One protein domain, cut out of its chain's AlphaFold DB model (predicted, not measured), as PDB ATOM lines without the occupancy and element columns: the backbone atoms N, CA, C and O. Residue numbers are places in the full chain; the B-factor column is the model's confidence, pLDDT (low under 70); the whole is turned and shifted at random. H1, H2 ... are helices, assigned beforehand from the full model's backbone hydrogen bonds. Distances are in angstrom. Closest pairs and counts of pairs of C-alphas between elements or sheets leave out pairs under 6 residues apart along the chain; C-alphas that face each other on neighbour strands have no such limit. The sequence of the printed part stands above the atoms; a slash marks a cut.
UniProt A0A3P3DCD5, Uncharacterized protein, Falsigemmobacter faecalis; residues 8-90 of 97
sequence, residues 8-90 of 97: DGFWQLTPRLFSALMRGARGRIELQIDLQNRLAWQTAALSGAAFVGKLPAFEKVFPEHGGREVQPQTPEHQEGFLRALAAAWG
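What this domain is: This is residues 8 to 90 of the 97 residues of an uncharacterized protein of Falsigemmobacter faecalis (UniProt A0A3P3DCD5). One very long straight helix, H1, makes one leg of a narrow, open U; beyond its last residue the chain turns at the four-residue helix H2 and folds back as a thin second leg of mostly unnamed chain, with the four-residue helix H3 near H1. This second leg ends in a helix of 14 residues, H4, which sticks out crosswise at the open end of the U and is apart from H1. The 83 printed residues hold four named helices, in the order H1, H2, H3, H4, and no named strand, and the class is all helix. The whole is extended, a rod with a radius of gyration of the C-alphas of 19.8 A and spans of 59 by 26 by 19 A.

Where its parts are: H1, residues 15 to 47, is 47.5 A long from C-alpha 15 at (132.729, 113.369, 107.418) to C-alpha 47 at (128.423, 86.087, 146.101). H2 is residues 49 to 52 and measures 5.6 A from first to last C-alpha. H3 is residues 58 to 61 and measures 5.4 A. H4, residues 75 to 88, is 19.8 A long and ends with C-alpha 88 at (118.902, 96.098, 98.407).

How they stand to each other: H1 touches no helix. H1 and H3 are close but not clearly touching, with the closest C-alphas, those of Trp 41 and Phe 58, 6.8 A apart. H1 and H2 are also close but not clearly touching, with the closest C-alphas, those of Ala 44 and Ala 50, 7.4 A apart. H2 and H3 are apart, and H4 is apart from H1, H2 and H3. In H1 and H4 every O i to N i+4 pair is within hydrogen-bond range; H2 and H3 are too short for such a pair, and their single O i to N i+3 pair is within range in H3 but not in H2.

The domain as a whole: The two C-alphas farthest apart, those of Phe 51 and Gly 90, are 60.4 A apart, while those of Asp 8 and Gly 90, the first and last printed residues, are 23.3 A apart. Residues 22 to 33 of H1 stand free, and so do residues 65 to 72, residues 74 to 80, of which 75 to 80 belong to H4, and residues 82 to 90, of which 82 to 88 belong to H4. The links from H1 to H2 and from H2 to H3 are tight, and the link from H3 to H4, residues 62 to 74, is long. The printed part has no cut. The mean pLDDT of the printed part is 80.6, and the model's confidence is low, under 70, at residues 48 to 53 and 64 to 72.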
ATOM      1  N   ASP A   8     117.909 112.637 112.530       84.19
ATOM      2  CA  ASP A   8     117.586 113.875 111.815       84.19
ATOM      3  C   ASP A   8     118.831 114.762 111.632       84.19
ATOM      4  O   ASP A   8     119.015 115.404 110.594       84.19
ATOM      5  N   GLY A   9     119.749 114.734 112.603       82.38
ATOM      6  CA  GLY A   9     121.023 115.449 112.559       82.38
ATOM      7  C   GLY A   9     122.085 114.854 111.625       82.38
ATOM      8  O   GLY A   9     123.082 115.523 111.354       82.38
ATOM      9  N   PHE A  10     121.905 113.633 111.102       81.00
ATOM     10  CA  PHE A  10     122.926 112.951 110.286       81.00
ATOM     11  C   PHE A  10     123.346 113.764 109.057       81.00
ATOM     12  O   PHE A  10     124.539 113.935 108.801       81.00
ATOM     13  N   TRP A  11     122.369 114.316 108.334       84.56
ATOM     14  CA  TRP A  11     122.607 115.068 107.098       84.56
ATOM     15  C   TRP A  11     123.361 116.383 107.315       84.56
ATOM     16  O   TRP A  11     123.855 116.973 106.358       84.56
ATOM     17  N   GLN A  12     123.479 116.838 108.563       85.94
ATOM     18  CA  GLN A  12     124.172 118.075 108.919       85.94
ATOM     19  C   GLN A  12     125.652 117.843 109.261       85.94
ATOM     20  O   GLN A  12     126.392 118.796 109.515       85.94
ATOM     21  N   LEU A  13     126.112 116.589 109.293       84.31
ATOM     22  CA  LEU A  13     127.464 116.266 109.724       84.31
ATOM     23  C   LEU A  13     128.467 116.303 108.582       84.31
ATOM     24  O   LEU A  13     128.268 115.750 107.504       84.31
ATOM     25  N   THR A  14     129.634 116.865 108.882       89.62
ATOM     26  CA  THR A  14     130.810 116.672 108.033       89.62
ATOM     27  C   THR A  14     131.401 115.273 108.256       89.62
ATOM     28  O   THR A  14     131.331 114.761 109.380       89.62
ATOM     29  N   PRO A  15     132.074 114.671 107.254       83.00
ATOM     30  CA  PRO A  15     132.729 113.369 107.418       83.00
ATOM     31  C   PRO A  15     133.680 113.320 108.622       83.00
ATOM     32  O   PRO A  15     133.675 112.363 109.391       83.00
ATOM     33  N   ARG A  16     134.434 114.404 108.857       81.94
ATOM     34  CA  ARG A  16     135.335 114.527 110.013       81.94
ATOM     35  C   ARG A  16     134.585 114.460 111.346       81.94
ATOM     36  O   ARG A  16     135.059 113.814 112.279       81.94
ATOM     37  N   LEU A  17     133.435 115.127 111.438       85.69
ATOM     38  CA  LEU A  17     132.603 115.121 112.639       85.69
ATOM     39  C   LEU A  17     131.972 113.744 112.864       85.69
ATOM     40  O   LEU A  17     132.035 113.225 113.976       85.69
ATOM     41  N   PHE A  18     131.460 113.114 111.808       84.12
ATOM     42  CA  PHE A  18     130.951 111.746 111.869       84.12
ATOM     43  C   PHE A  18     132.010 110.767 112.405       84.12
ATOM     44  O   PHE A  18     131.748 110.033 113.360       84.12
ATOM     45  N   SER A  19     133.236 110.801 111.868       83.50
ATOM     46  CA  SER A  19     134.329 109.941 112.344       83.50
ATOM     47  C   SER A  19     134.686 110.190 113.812       83.50
ATOM     48  O   SER A  19     134.945 109.238 114.550       83.50
ATOM     49  N   ALA A  20     134.689 111.451 114.254       86.94
ATOM     50  CA  ALA A  20     134.946 111.793 115.651       86.94
ATOM     51  C   ALA A  20     133.861 111.231 116.585       86.94
ATOM     52  O   ALA A  20     134.186 110.637 117.615       86.94
ATOM     53  N   LEU A  21     132.587 111.347 116.198       86.00
ATOM     54  CA  LEU A  21     131.458 110.807 116.958       86.00
ATOM     55  C   LEU A  21     131.510 109.280 117.048       86.00
ATOM     56  O   LEU A  21     131.347 108.732 118.137       86.00
ATOM     57  N   MET A  22     131.799 108.591 115.941       84.31
ATOM     58  CA  MET A  22     131.926 107.130 115.932       84.31
ATOM     59  C   MET A  22     133.093 106.645 116.796       84.31
ATOM     60  O   MET A  22     132.950 105.668 117.531       84.31
ATOM     61  N   ARG A  23     134.224 107.362 116.791       86.38
ATOM     62  CA  ARG A  23     135.351 107.068 117.689       86.38
ATOM     63  C   ARG A  23     134.966 107.245 119.160       86.38
ATOM     64  O   ARG A  23     135.287 106.388 119.977       86.38
ATOM     65  N   GLY A  24     134.254 108.322 119.494       88.12
ATOM     66  CA  GLY A  24     133.753 108.545 120.852       88.12
ATOM     67  C   GLY A  24     132.738 107.485 121.290       88.12
ATOM     68  O   GLY A  24     132.801 106.992 122.414       88.12
ATOM     69  N   ALA A  25     131.829 107.087 120.397       87.44
ATOM     70  CA  ALA A  25     130.859 106.028 120.659       87.44
ATOM     71  C   ALA A  25     131.544 104.680 120.916       87.44
ATOM     72  O   ALA A  25     131.179 103.993 121.868       87.44
ATOM     73  N   ARG A  26     132.573 104.345 120.127       84.38
ATOM     74  CA  ARG A  26     133.415 103.169 120.356       84.38
ATOM     75  C   ARG A  26     134.038 103.192 121.753       84.38
ATOM     76  O   ARG A  26     133.830 102.247 122.504       84.38
ATOM     77  N   GLY A  27     134.718 104.278 122.124       87.31
ATOM     78  CA  GLY A  27     135.369 104.375 123.438       87.31
ATOM     79  C   GLY A  27     134.388 104.257 124.610       87.31
ATOM     80  O   GLY A  27     134.694 103.648 125.629       87.31
ATOM     81  N   ARG A  28     133.164 104.779 124.457       89.06
ATOM     82  CA  ARG A  28     132.096 104.612 125.456       89.06
ATOM     83  C   ARG A  28     131.684 103.148 125.624       89.06
ATOM     84  O   ARG A  28     131.465 102.712 126.748       89.06
ATOM     85  N   ILE A  29     131.546 102.418 124.516       86.44
ATOM     86  CA  ILE A  29     131.179 100.996 124.526       86.44
ATOM     87  C   ILE A  29     132.290 100.173 125.180       86.44
ATOM     88  O   ILE A  29     131.991  99.357 126.046       86.44
ATOM     89  N   GLU A  30     133.552 100.427 124.822       86.25
ATOM     90  CA  GLU A  30     134.721  99.778 125.435       86.25
ATOM     91  C   GLU A  30     134.728  99.992 126.958       86.25
ATOM     92  O   GLU A  30     134.727  99.025 127.717       86.25
ATOM     93  N   LEU A  31     134.581 101.242 127.414       88.56
ATOM     94  CA  LEU A  31     134.499 101.559 128.844       88.56
ATOM     95  C   LEU A  31     133.328 100.847 129.539       88.56
ATOM     96  O   LEU A  31     133.470 100.355 130.658       88.56
ATOM     97  N   GLN A  32     132.155 100.806 128.906       90.50
ATOM     98  CA  GLN A  32     130.988 100.149 129.484       90.50
ATOM     99  C   GLN A  32     131.215  98.642 129.646       90.50
ATOM    100  O   GLN A  32     130.860  98.092 130.688       90.50
ATOM    101  N   ILE A  33     131.810  97.993 128.643       88.00
ATOM    102  CA  ILE A  33     132.163  96.571 128.694       88.00
ATOM    103  C   ILE A  33     133.132  96.321 129.852       88.00
ATOM    104  O   ILE A  33     132.889  95.429 130.664       88.00
ATOM    105  N   ASP A  34     134.168  97.147 129.997       89.00
ATOM    106  CA  ASP A  34     135.145  97.014 131.082       89.00
ATOM    107  C   ASP A  34     134.496  97.130 132.464       89.00
ATOM    108  O   ASP A  34     134.750  96.312 133.354       89.00
ATOM    109  N   LEU A  35     133.626  98.126 132.649       92.69
ATOM    110  CA  LEU A  35     132.899  98.320 133.902       92.69
ATOM    111  C   LEU A  35     131.978  97.134 134.210       92.69
ATOM    112  O   LEU A  35     131.949  96.661 135.347       92.69
ATOM    113  N   GLN A  36     131.256  96.627 133.209       91.94
ATOM    114  CA  GLN A  36     130.366  95.477 133.365       91.94
ATOM    115  C   GLN A  36     131.140  94.195 133.694       91.94
ATOM    116  O   GLN A  36     130.751  93.473 134.612       91.94
ATOM    117  N   ASN A  37     132.261  93.946 133.015       91.00
ATOM    118  CA  ASN A  37     133.132  92.801 133.279       91.00
ATOM    119  C   ASN A  37     133.676  92.841 134.712       91.00
ATOM    120  O   ASN A  37     133.605  91.848 135.440       91.00
ATOM    121  N   ARG A  38     134.172  94.007 135.155       90.62
ATOM    122  CA  ARG A  38     134.666  94.196 136.529       90.62
ATOM    123  C   ARG A  38     133.568  93.969 137.560       90.62
ATOM    124  O   ARG A  38     133.801  93.262 138.540       90.62
ATOM    125  N   LEU A  39     132.375  94.510 137.327       93.56
ATOM    126  CA  LEU A  39     131.236  94.335 138.224       93.56
ATOM    127  C   LEU A  39     130.798  92.868 138.304       93.56
ATOM    128  O   LEU A  39     130.542  92.370 139.400       93.56
ATOM    129  N   ALA A  40     130.756  92.158 137.175       90.38
ATOM    130  CA  ALA A  40     130.410  90.740 137.133       90.38
ATOM    131  C   ALA A  40     131.415  89.898 137.934       90.38
ATOM    132  O   ALA A  40     131.018  89.072 138.760       90.38
ATOM    133  N   TRP A  41     132.715  90.155 137.754       89.44
ATOM    134  CA  TRP A  41     133.765  89.456 138.493       89.44
ATOM    135  C   TRP A  41     133.716  89.752 139.997       89.44
ATOM    136  O   TRP A  41     133.770  88.827 140.806       89.44
ATOM    137  N   GLN A  42     133.557  91.021 140.389       90.69
ATOM    138  CA  GLN A  42     133.435  91.417 141.797       90.69
ATOM    139  C   GLN A  42     132.191  90.815 142.450       90.69
ATOM    140  O   GLN A  42     132.263  90.308 143.568       90.69
ATOM    141  N   THR A  43     131.067  90.810 141.734       91.00
ATOM    142  CA  THR A  43     129.838  90.169 142.204       91.00
ATOM    143  C   THR A  43     130.076  88.683 142.451       91.00
ATOM    144  O   THR A  43     129.734  88.200 143.523       91.00
ATOM    145  N   ALA A  44     130.724  87.971 141.523       86.88
ATOM    146  CA  ALA A  44     131.048  86.553 141.690       86.88
ATOM    147  C   ALA A  44     132.020  86.292 142.857       86.88
ATOM    148  O   ALA A  44     131.860  85.315 143.595       86.88
ATOM    149  N   ALA A  45     133.005  87.175 143.054       85.00
ATOM    150  CA  ALA A  45     133.931  87.104 144.180       85.00
ATOM    151  C   ALA A  45     133.204  87.221 145.528       85.00
ATOM    152  O   ALA A  45     133.521  86.488 146.460       85.00
ATOM    153  N   LEU A  46     132.208  88.106 145.616       85.44
ATOM    154  CA  LEU A  46     131.456  88.363 146.844       85.44
ATOM    155  C   LEU A  46     130.298  87.378 147.073       85.44
ATOM    156  O   LEU A  46     129.952  87.116 148.222       85.44
ATOM    157  N   SER A  47     129.693  86.827 146.015       84.06
ATOM    158  CA  SER A  47     128.423  86.087 146.101       84.06
ATOM    159  C   SER A  47     128.537  84.587 146.379       84.06
ATOM    160  O   SER A  47     127.510  83.933 146.540       84.06
ATOM    161  N   GLY A  48     129.742  84.011 146.449       64.88
ATOM    162  CA  GLY A  48     129.884  82.585 146.783       64.88
ATOM    163  C   GLY A  48     130.919  81.811 145.979       64.88
ATOM    164  O   GLY A  48     131.424  80.804 146.470       64.88
ATOM    165  N   ALA A  49     131.296  82.263 144.778       59.53
ATOM    166  CA  ALA A  49     132.263  81.524 143.957       59.53
ATOM    167  C   ALA A  49     133.661  81.471 144.607       59.53
ATOM    168  O   ALA A  49     134.380  80.491 144.430       59.53
ATOM    169  N   ALA A  50     134.012  82.473 145.425       56.25
ATOM    170  CA  ALA A  50     135.208  82.460 146.272       56.25
ATOM    171  C   ALA A  50     135.049  81.652 147.580       56.25
ATOM    172  O   ALA A  50     136.042  81.318 148.220       56.25
ATOM    173  N   PHE A  51     133.815  81.336 147.991       55.19
ATOM    174  CA  PHE A  51     133.532  80.575 149.214       55.19
ATOM    175  C   PHE A  51     133.498  79.055 148.972       55.19
ATOM    176  O   PHE A  51     133.758  78.290 149.895       55.19
ATOM    177  N   VAL A  52     133.223  78.613 147.738       65.25
ATOM    178  CA  VAL A  52     133.221  77.189 147.335       65.25
ATOM    179  C   VAL A  52     134.575  76.748 146.740       65.25
ATOM    180  O   VAL A  52     134.881  75.559 146.695       65.25
ATOM    181  N   GLY A  53     135.428  77.689 146.319       69.44
ATOM    182  CA  GLY A  53     136.749  77.407 145.750       69.44
ATOM    183  C   GLY A  53     137.547  78.675 145.430       69.44
ATOM    184  O   GLY A  53     137.195  79.770 145.856       69.44
ATOM    185  N   LYS A  54     138.643  78.549 144.669       74.94
ATOM    186  CA  LYS A  54     139.398  79.717 144.179       74.94
ATOM    187  C   LYS A  54     138.742  80.282 142.922       74.94
ATOM    188  O   LYS A  54     138.670  79.594 141.904       74.94
ATOM    189  N   LEU A  55     138.335  81.548 142.980       83.81
ATOM    190  CA  LEU A  55     137.892  82.290 141.803       83.81
ATOM    191  C   LEU A  55     139.061  82.412 140.798       83.81
ATOM    192  O   LEU A  55     140.181  82.728 141.212       83.81
ATOM    193  N   PRO A  56     138.848  82.159 139.495       85.38
ATOM    194  CA  PRO A  56     139.871  82.399 138.485       85.38
ATOM    195  C   PRO A  56     140.238  83.888 138.415       85.38
ATOM    196  O   PRO A  56     139.405  84.764 138.658       85.38
ATOM    197  N   ALA A  57     141.494  84.165 138.051       86.31
ATOM    198  CA  ALA A  57     141.972  85.526 137.815       86.31
ATOM    199  C   ALA A  57     141.084  86.245 136.786       86.31
ATOM    200  O   ALA A  57     140.615  85.618 135.830       86.31
ATOM    201  N   PHE A  58     140.863  87.544 136.991       86.25
ATOM    202  CA  PHE A  58     140.008  88.373 136.140       86.25
ATOM    203  C   PHE A  58     140.419  88.258 134.671       86.25
ATOM    204  O   PHE A  58     139.589  87.955 133.824       86.25
ATOM    205  N   GLU A  59     141.716  88.356 134.400       86.19
ATOM    206  CA  GLU A  59     142.325  88.352 133.068       86.19
ATOM    207  C   GLU A  59     142.140  87.011 132.340       86.19
ATOM    208  O   GLU A  59     142.209  86.942 131.115       86.19
ATOM    209  N   LYS A  60     141.888  85.927 133.084       83.75
ATOM    210  CA  LYS A  60     141.611  84.606 132.507       83.75
ATOM    211  C   LYS A  60     140.164  84.480 132.025       83.75
ATOM    212  O   LYS A  60     139.897  83.706 131.110       83.75
ATOM    213  N   VAL A  61     139.238  85.190 132.668       85.38
ATOM    214  CA  VAL A  61     137.798  85.167 132.351       85.38
ATOM    215  C   VAL A  61     137.444  86.278 131.368       85.38
ATOM    216  O   VAL A  61     136.689  86.058 130.427       85.38
ATOM    217  N   PHE A  62     138.041  87.447 131.574       86.19
ATOM    218  CA  PHE A  62     137.910  88.648 130.765       86.19
ATOM    219  C   PHE A  62     139.308  89.076 130.302       86.19
ATOM    220  O   PHE A  62     139.897  89.991 130.880       86.19
ATOM    221  N   PRO A  63     139.893  88.397 129.299       76.00
ATOM    222  CA  PRO A  63     141.139  88.872 128.715       76.00
ATOM    223  C   PRO A  63     140.950  90.309 128.214       76.00
ATOM    224  O   PRO A  63     139.905  90.612 127.640       76.00
ATOM    225  N   GLU A  64     141.968  91.171 128.342       64.56
ATOM    226  CA  GLU A  64     141.961  92.532 127.757       64.56
ATOM    227  C   GLU A  64     141.628  92.525 126.248       64.56
ATOM    228  O   GLU A  64     141.212  93.531 125.693       64.56
ATOM    229  N   HIS A  65     141.783  91.367 125.592       53.97
ATOM    230  CA  HIS A  65     141.493  91.118 124.174       53.97
ATOM    231  C   HIS A  65     140.462  89.973 123.978       53.97
ATOM    232  O   HIS A  65     140.489  89.217 123.006       53.97
ATOM    233  N   GLY A  66     139.579  89.776 124.960       47.03
ATOM    234  CA  GLY A  66     138.917  88.509 125.274       47.03
ATOM    235  C   GLY A  66     137.641  88.122 124.534       47.03
ATOM    236  O   GLY A  66     136.671  87.739 125.183       47.03
ATOM    237  N   GLY A  67     137.637  88.118 123.200       48.16
ATOM    238  CA  GLY A  67     136.540  87.493 122.449       48.16
ATOM    239  C   GLY A  67     136.621  87.688 120.943       48.16
ATOM    240  O   GLY A  67     135.798  88.411 120.399       48.16
ATOM    241  N   ARG A  68     137.600  87.042 120.282       51.69
ATOM    242  CA  ARG A  68     138.127  87.440 118.961       51.69
ATOM    243  C   ARG A  68     138.610  88.889 119.029       51.69
ATOM    244  O   ARG A  68     137.893  89.792 119.434       51.69
ATOM    245  N   GLU A  69     139.827  89.142 118.579       55.06
ATOM    246  CA  GLU A  69     140.130  90.477 118.088       55.06
ATOM    247  C   GLU A  69     139.105  90.722 116.970       55.06
ATOM    248  O   GLU A  69     139.207  90.137 115.889       55.06
ATOM    249  N   VAL A  70     138.010  91.431 117.271       60.16
ATOM    250  CA  VAL A  70     137.063  91.861 116.250       60.16
ATOM    251  C   VAL A  70     137.842  92.915 115.504       60.16
ATOM    252  O   VAL A  70     137.837  94.093 115.862       60.16
ATOM    253  N   GLN A  71     138.622  92.438 114.537       67.19
ATOM    254  CA  GLN A  71     139.402  93.305 113.694       67.19
ATOM    255  C   GLN A  71     138.428  94.333 113.126       67.19
ATOM    256  O   GLN A  71     137.293  93.973 112.771       67.19
ATOM    257  N   PRO A  72     138.828  95.615 113.077       69.38
ATOM    258  CA  PRO A  72     138.063  96.605 112.347       69.38
ATOM    259  C   PRO A  72     137.664  96.012 110.997       69.38
ATOM    260  O   PRO A  72     138.463  95.310 110.375       69.38
ATOM    261  N   GLN A  73     136.426  96.253 110.560       77.75
ATOM    262  CA  GLN A  73     136.030  95.838 109.220       77.75
ATOM    263  C   GLN A  73     137.077  96.354 108.232       77.75
ATOM    264  O   GLN A  73     137.365  97.553 108.209       77.75
ATOM    265  N   THR A  74     137.666  95.439 107.464       84.44
ATOM    266  CA  THR A  74     138.608  95.810 106.414       84.44
ATOM    267  C   THR A  74     137.866  96.627 105.352       84.44
ATOM    268  O   THR A  74     136.631  96.538 105.266       84.44
ATOM    269  N   PRO A  75     138.573  97.424 104.537       81.19
ATOM    270  CA  PRO A  75     137.951  98.148 103.432       81.19
ATOM    271  C   PRO A  75     137.101  97.236 102.537       81.19
ATOM    272  O   PRO A  75     136.009  97.620 102.131       81.19
ATOM    273  N   GLU A  76     137.534  95.995 102.321       81.56
ATOM    274  CA  GLU A  76     136.827  94.995 101.516       81.56
ATOM    275  C   GLU A  76     135.523  94.539 102.186       81.56
ATOM    276  O   GLU A  76     134.497  94.392 101.522       81.56
ATOM    277  N   HIS A  77     135.523  94.358 103.513       83.00
ATOM    278  CA  HIS A  77     134.297  94.065 104.262       83.00
ATOM    279  C   HIS A  77     133.299  95.225 104.183       83.00
ATOM    280  O   HIS A  77     132.093  94.997 104.054       83.00
ATOM    281  N   GLN A  78     133.793  96.462 104.249       82.88
ATOM    282  CA  GLN A  78     132.958  97.655 104.121       82.88
ATOM    283  C   GLN A  78     132.395  97.780 102.707       82.88
ATOM    284  O   GLN A  78     131.197  97.997 102.550       82.88
ATOM    285  N   GLU A  79     133.217  97.578 101.681       83.50
ATOM    286  CA  GLU A  79     132.785  97.608 100.287       83.50
ATOM    287  C   GLU A  79     131.734  96.532 100.001       83.50
ATOM    288  O   GLU A  79     130.690  96.831  99.423       83.50
ATOM    289  N   GLY A  80     131.956  95.294 100.452       85.06
ATOM    290  CA  GLY A  80     130.987  94.209 100.306       85.06
ATOM    291  C   GLY A  80     129.647  94.535 100.968       85.06
ATOM    292  O   GLY A  80     128.590  94.342 100.363       85.06
ATOM    293  N   PHE A  81     129.682  95.104 102.175       81.62
ATOM    294  CA  PHE A  81     128.478  95.555 102.871       81.62
ATOM    295  C   PHE A  81     127.766  96.692 102.122       81.62
ATOM    296  O   PHE A  81     126.550  96.646 101.944       81.62
ATOM    297  N   LEU A  82     128.511  97.688 101.636       84.81
ATOM    298  CA  LEU A  82     127.961  98.814 100.880       84.81
ATOM    299  C   LEU A  82     127.358  98.367  99.543       84.81
ATOM    300  O   LEU A  82     126.290  98.846  99.172       84.81
ATOM    301  N   ARG A  83     127.984  97.413  98.845       83.62
ATOM    302  CA  ARG A  83     127.439  96.810  97.618       83.62
ATOM    303  C   ARG A  83     126.141  96.054  97.891       83.62
ATOM    304  O   ARG A  83     125.183  96.211  97.139       83.62
ATOM    305  N   ALA A  84     126.083  95.277  98.974       82.69
ATOM    306  CA  ALA A  84     124.862  94.585  99.384       82.69
ATOM    307  C   ALA A  84     123.734  95.573  99.735       82.69
ATOM    308  O   ALA A  84     122.590  95.377  99.325       82.69
ATOM    309  N   LEU A  85     124.066  96.664 100.434       81.56
ATOM    310  CA  LEU A  85     123.132  97.745 100.748       81.56
ATOM    311  C   LEU A  85     122.615  98.430  99.474       81.56
ATOM    312  O   LEU A  85     121.412  98.635  99.337       81.56
ATOM    313  N   ALA A  86     123.508  98.744  98.532       80.44
ATOM    314  CA  ALA A  86     123.162  99.369  97.259       80.44
ATOM    315  C   ALA A  86     122.218  98.483  96.430       80.44
ATOM    316  O   ALA A  86     121.205  98.968  95.929       80.44
ATOM    317  N   ALA A  87     122.496  97.177  96.357       81.88
ATOM    318  CA  ALA A  87     121.629  96.214  95.682       81.88
ATOM    319  C   ALA A  87     120.237  96.132  96.335       81.88
ATOM    320  O   ALA A  87     119.227  96.155  95.634       81.88
ATOM    321  N   ALA A  88     120.169  96.101  97.671       80.50
ATOM    322  CA  ALA A  88     118.902  96.098  98.407       80.50
ATOM    323  C   ALA A  88     118.080  97.384  98.194       80.50
ATOM    324  O   ALA A  88     116.852  97.341  98.218       80.50
ATOM    325  N   TRP A  89     118.748  98.515  97.946       83.69
ATOM    326  CA  TRP A  89     118.116  99.802  97.640       83.69
ATOM    327  C   TRP A  89     117.739  99.983  96.163       83.69
ATOM    328  O   TRP A  89     117.243 101.043  95.784       83.69
ATOM    329  N   GLY A  90     117.969  98.968  95.323       85.06
ATOM    330  CA  GLY A  90     117.643  99.006  93.899       85.06
ATOM    331  C   GLY A  90     118.625  99.810  93.046       85.06
ATOM    332  O   GLY A  90     118.279 100.186  91.927       85.06
TER     333      GLY A  90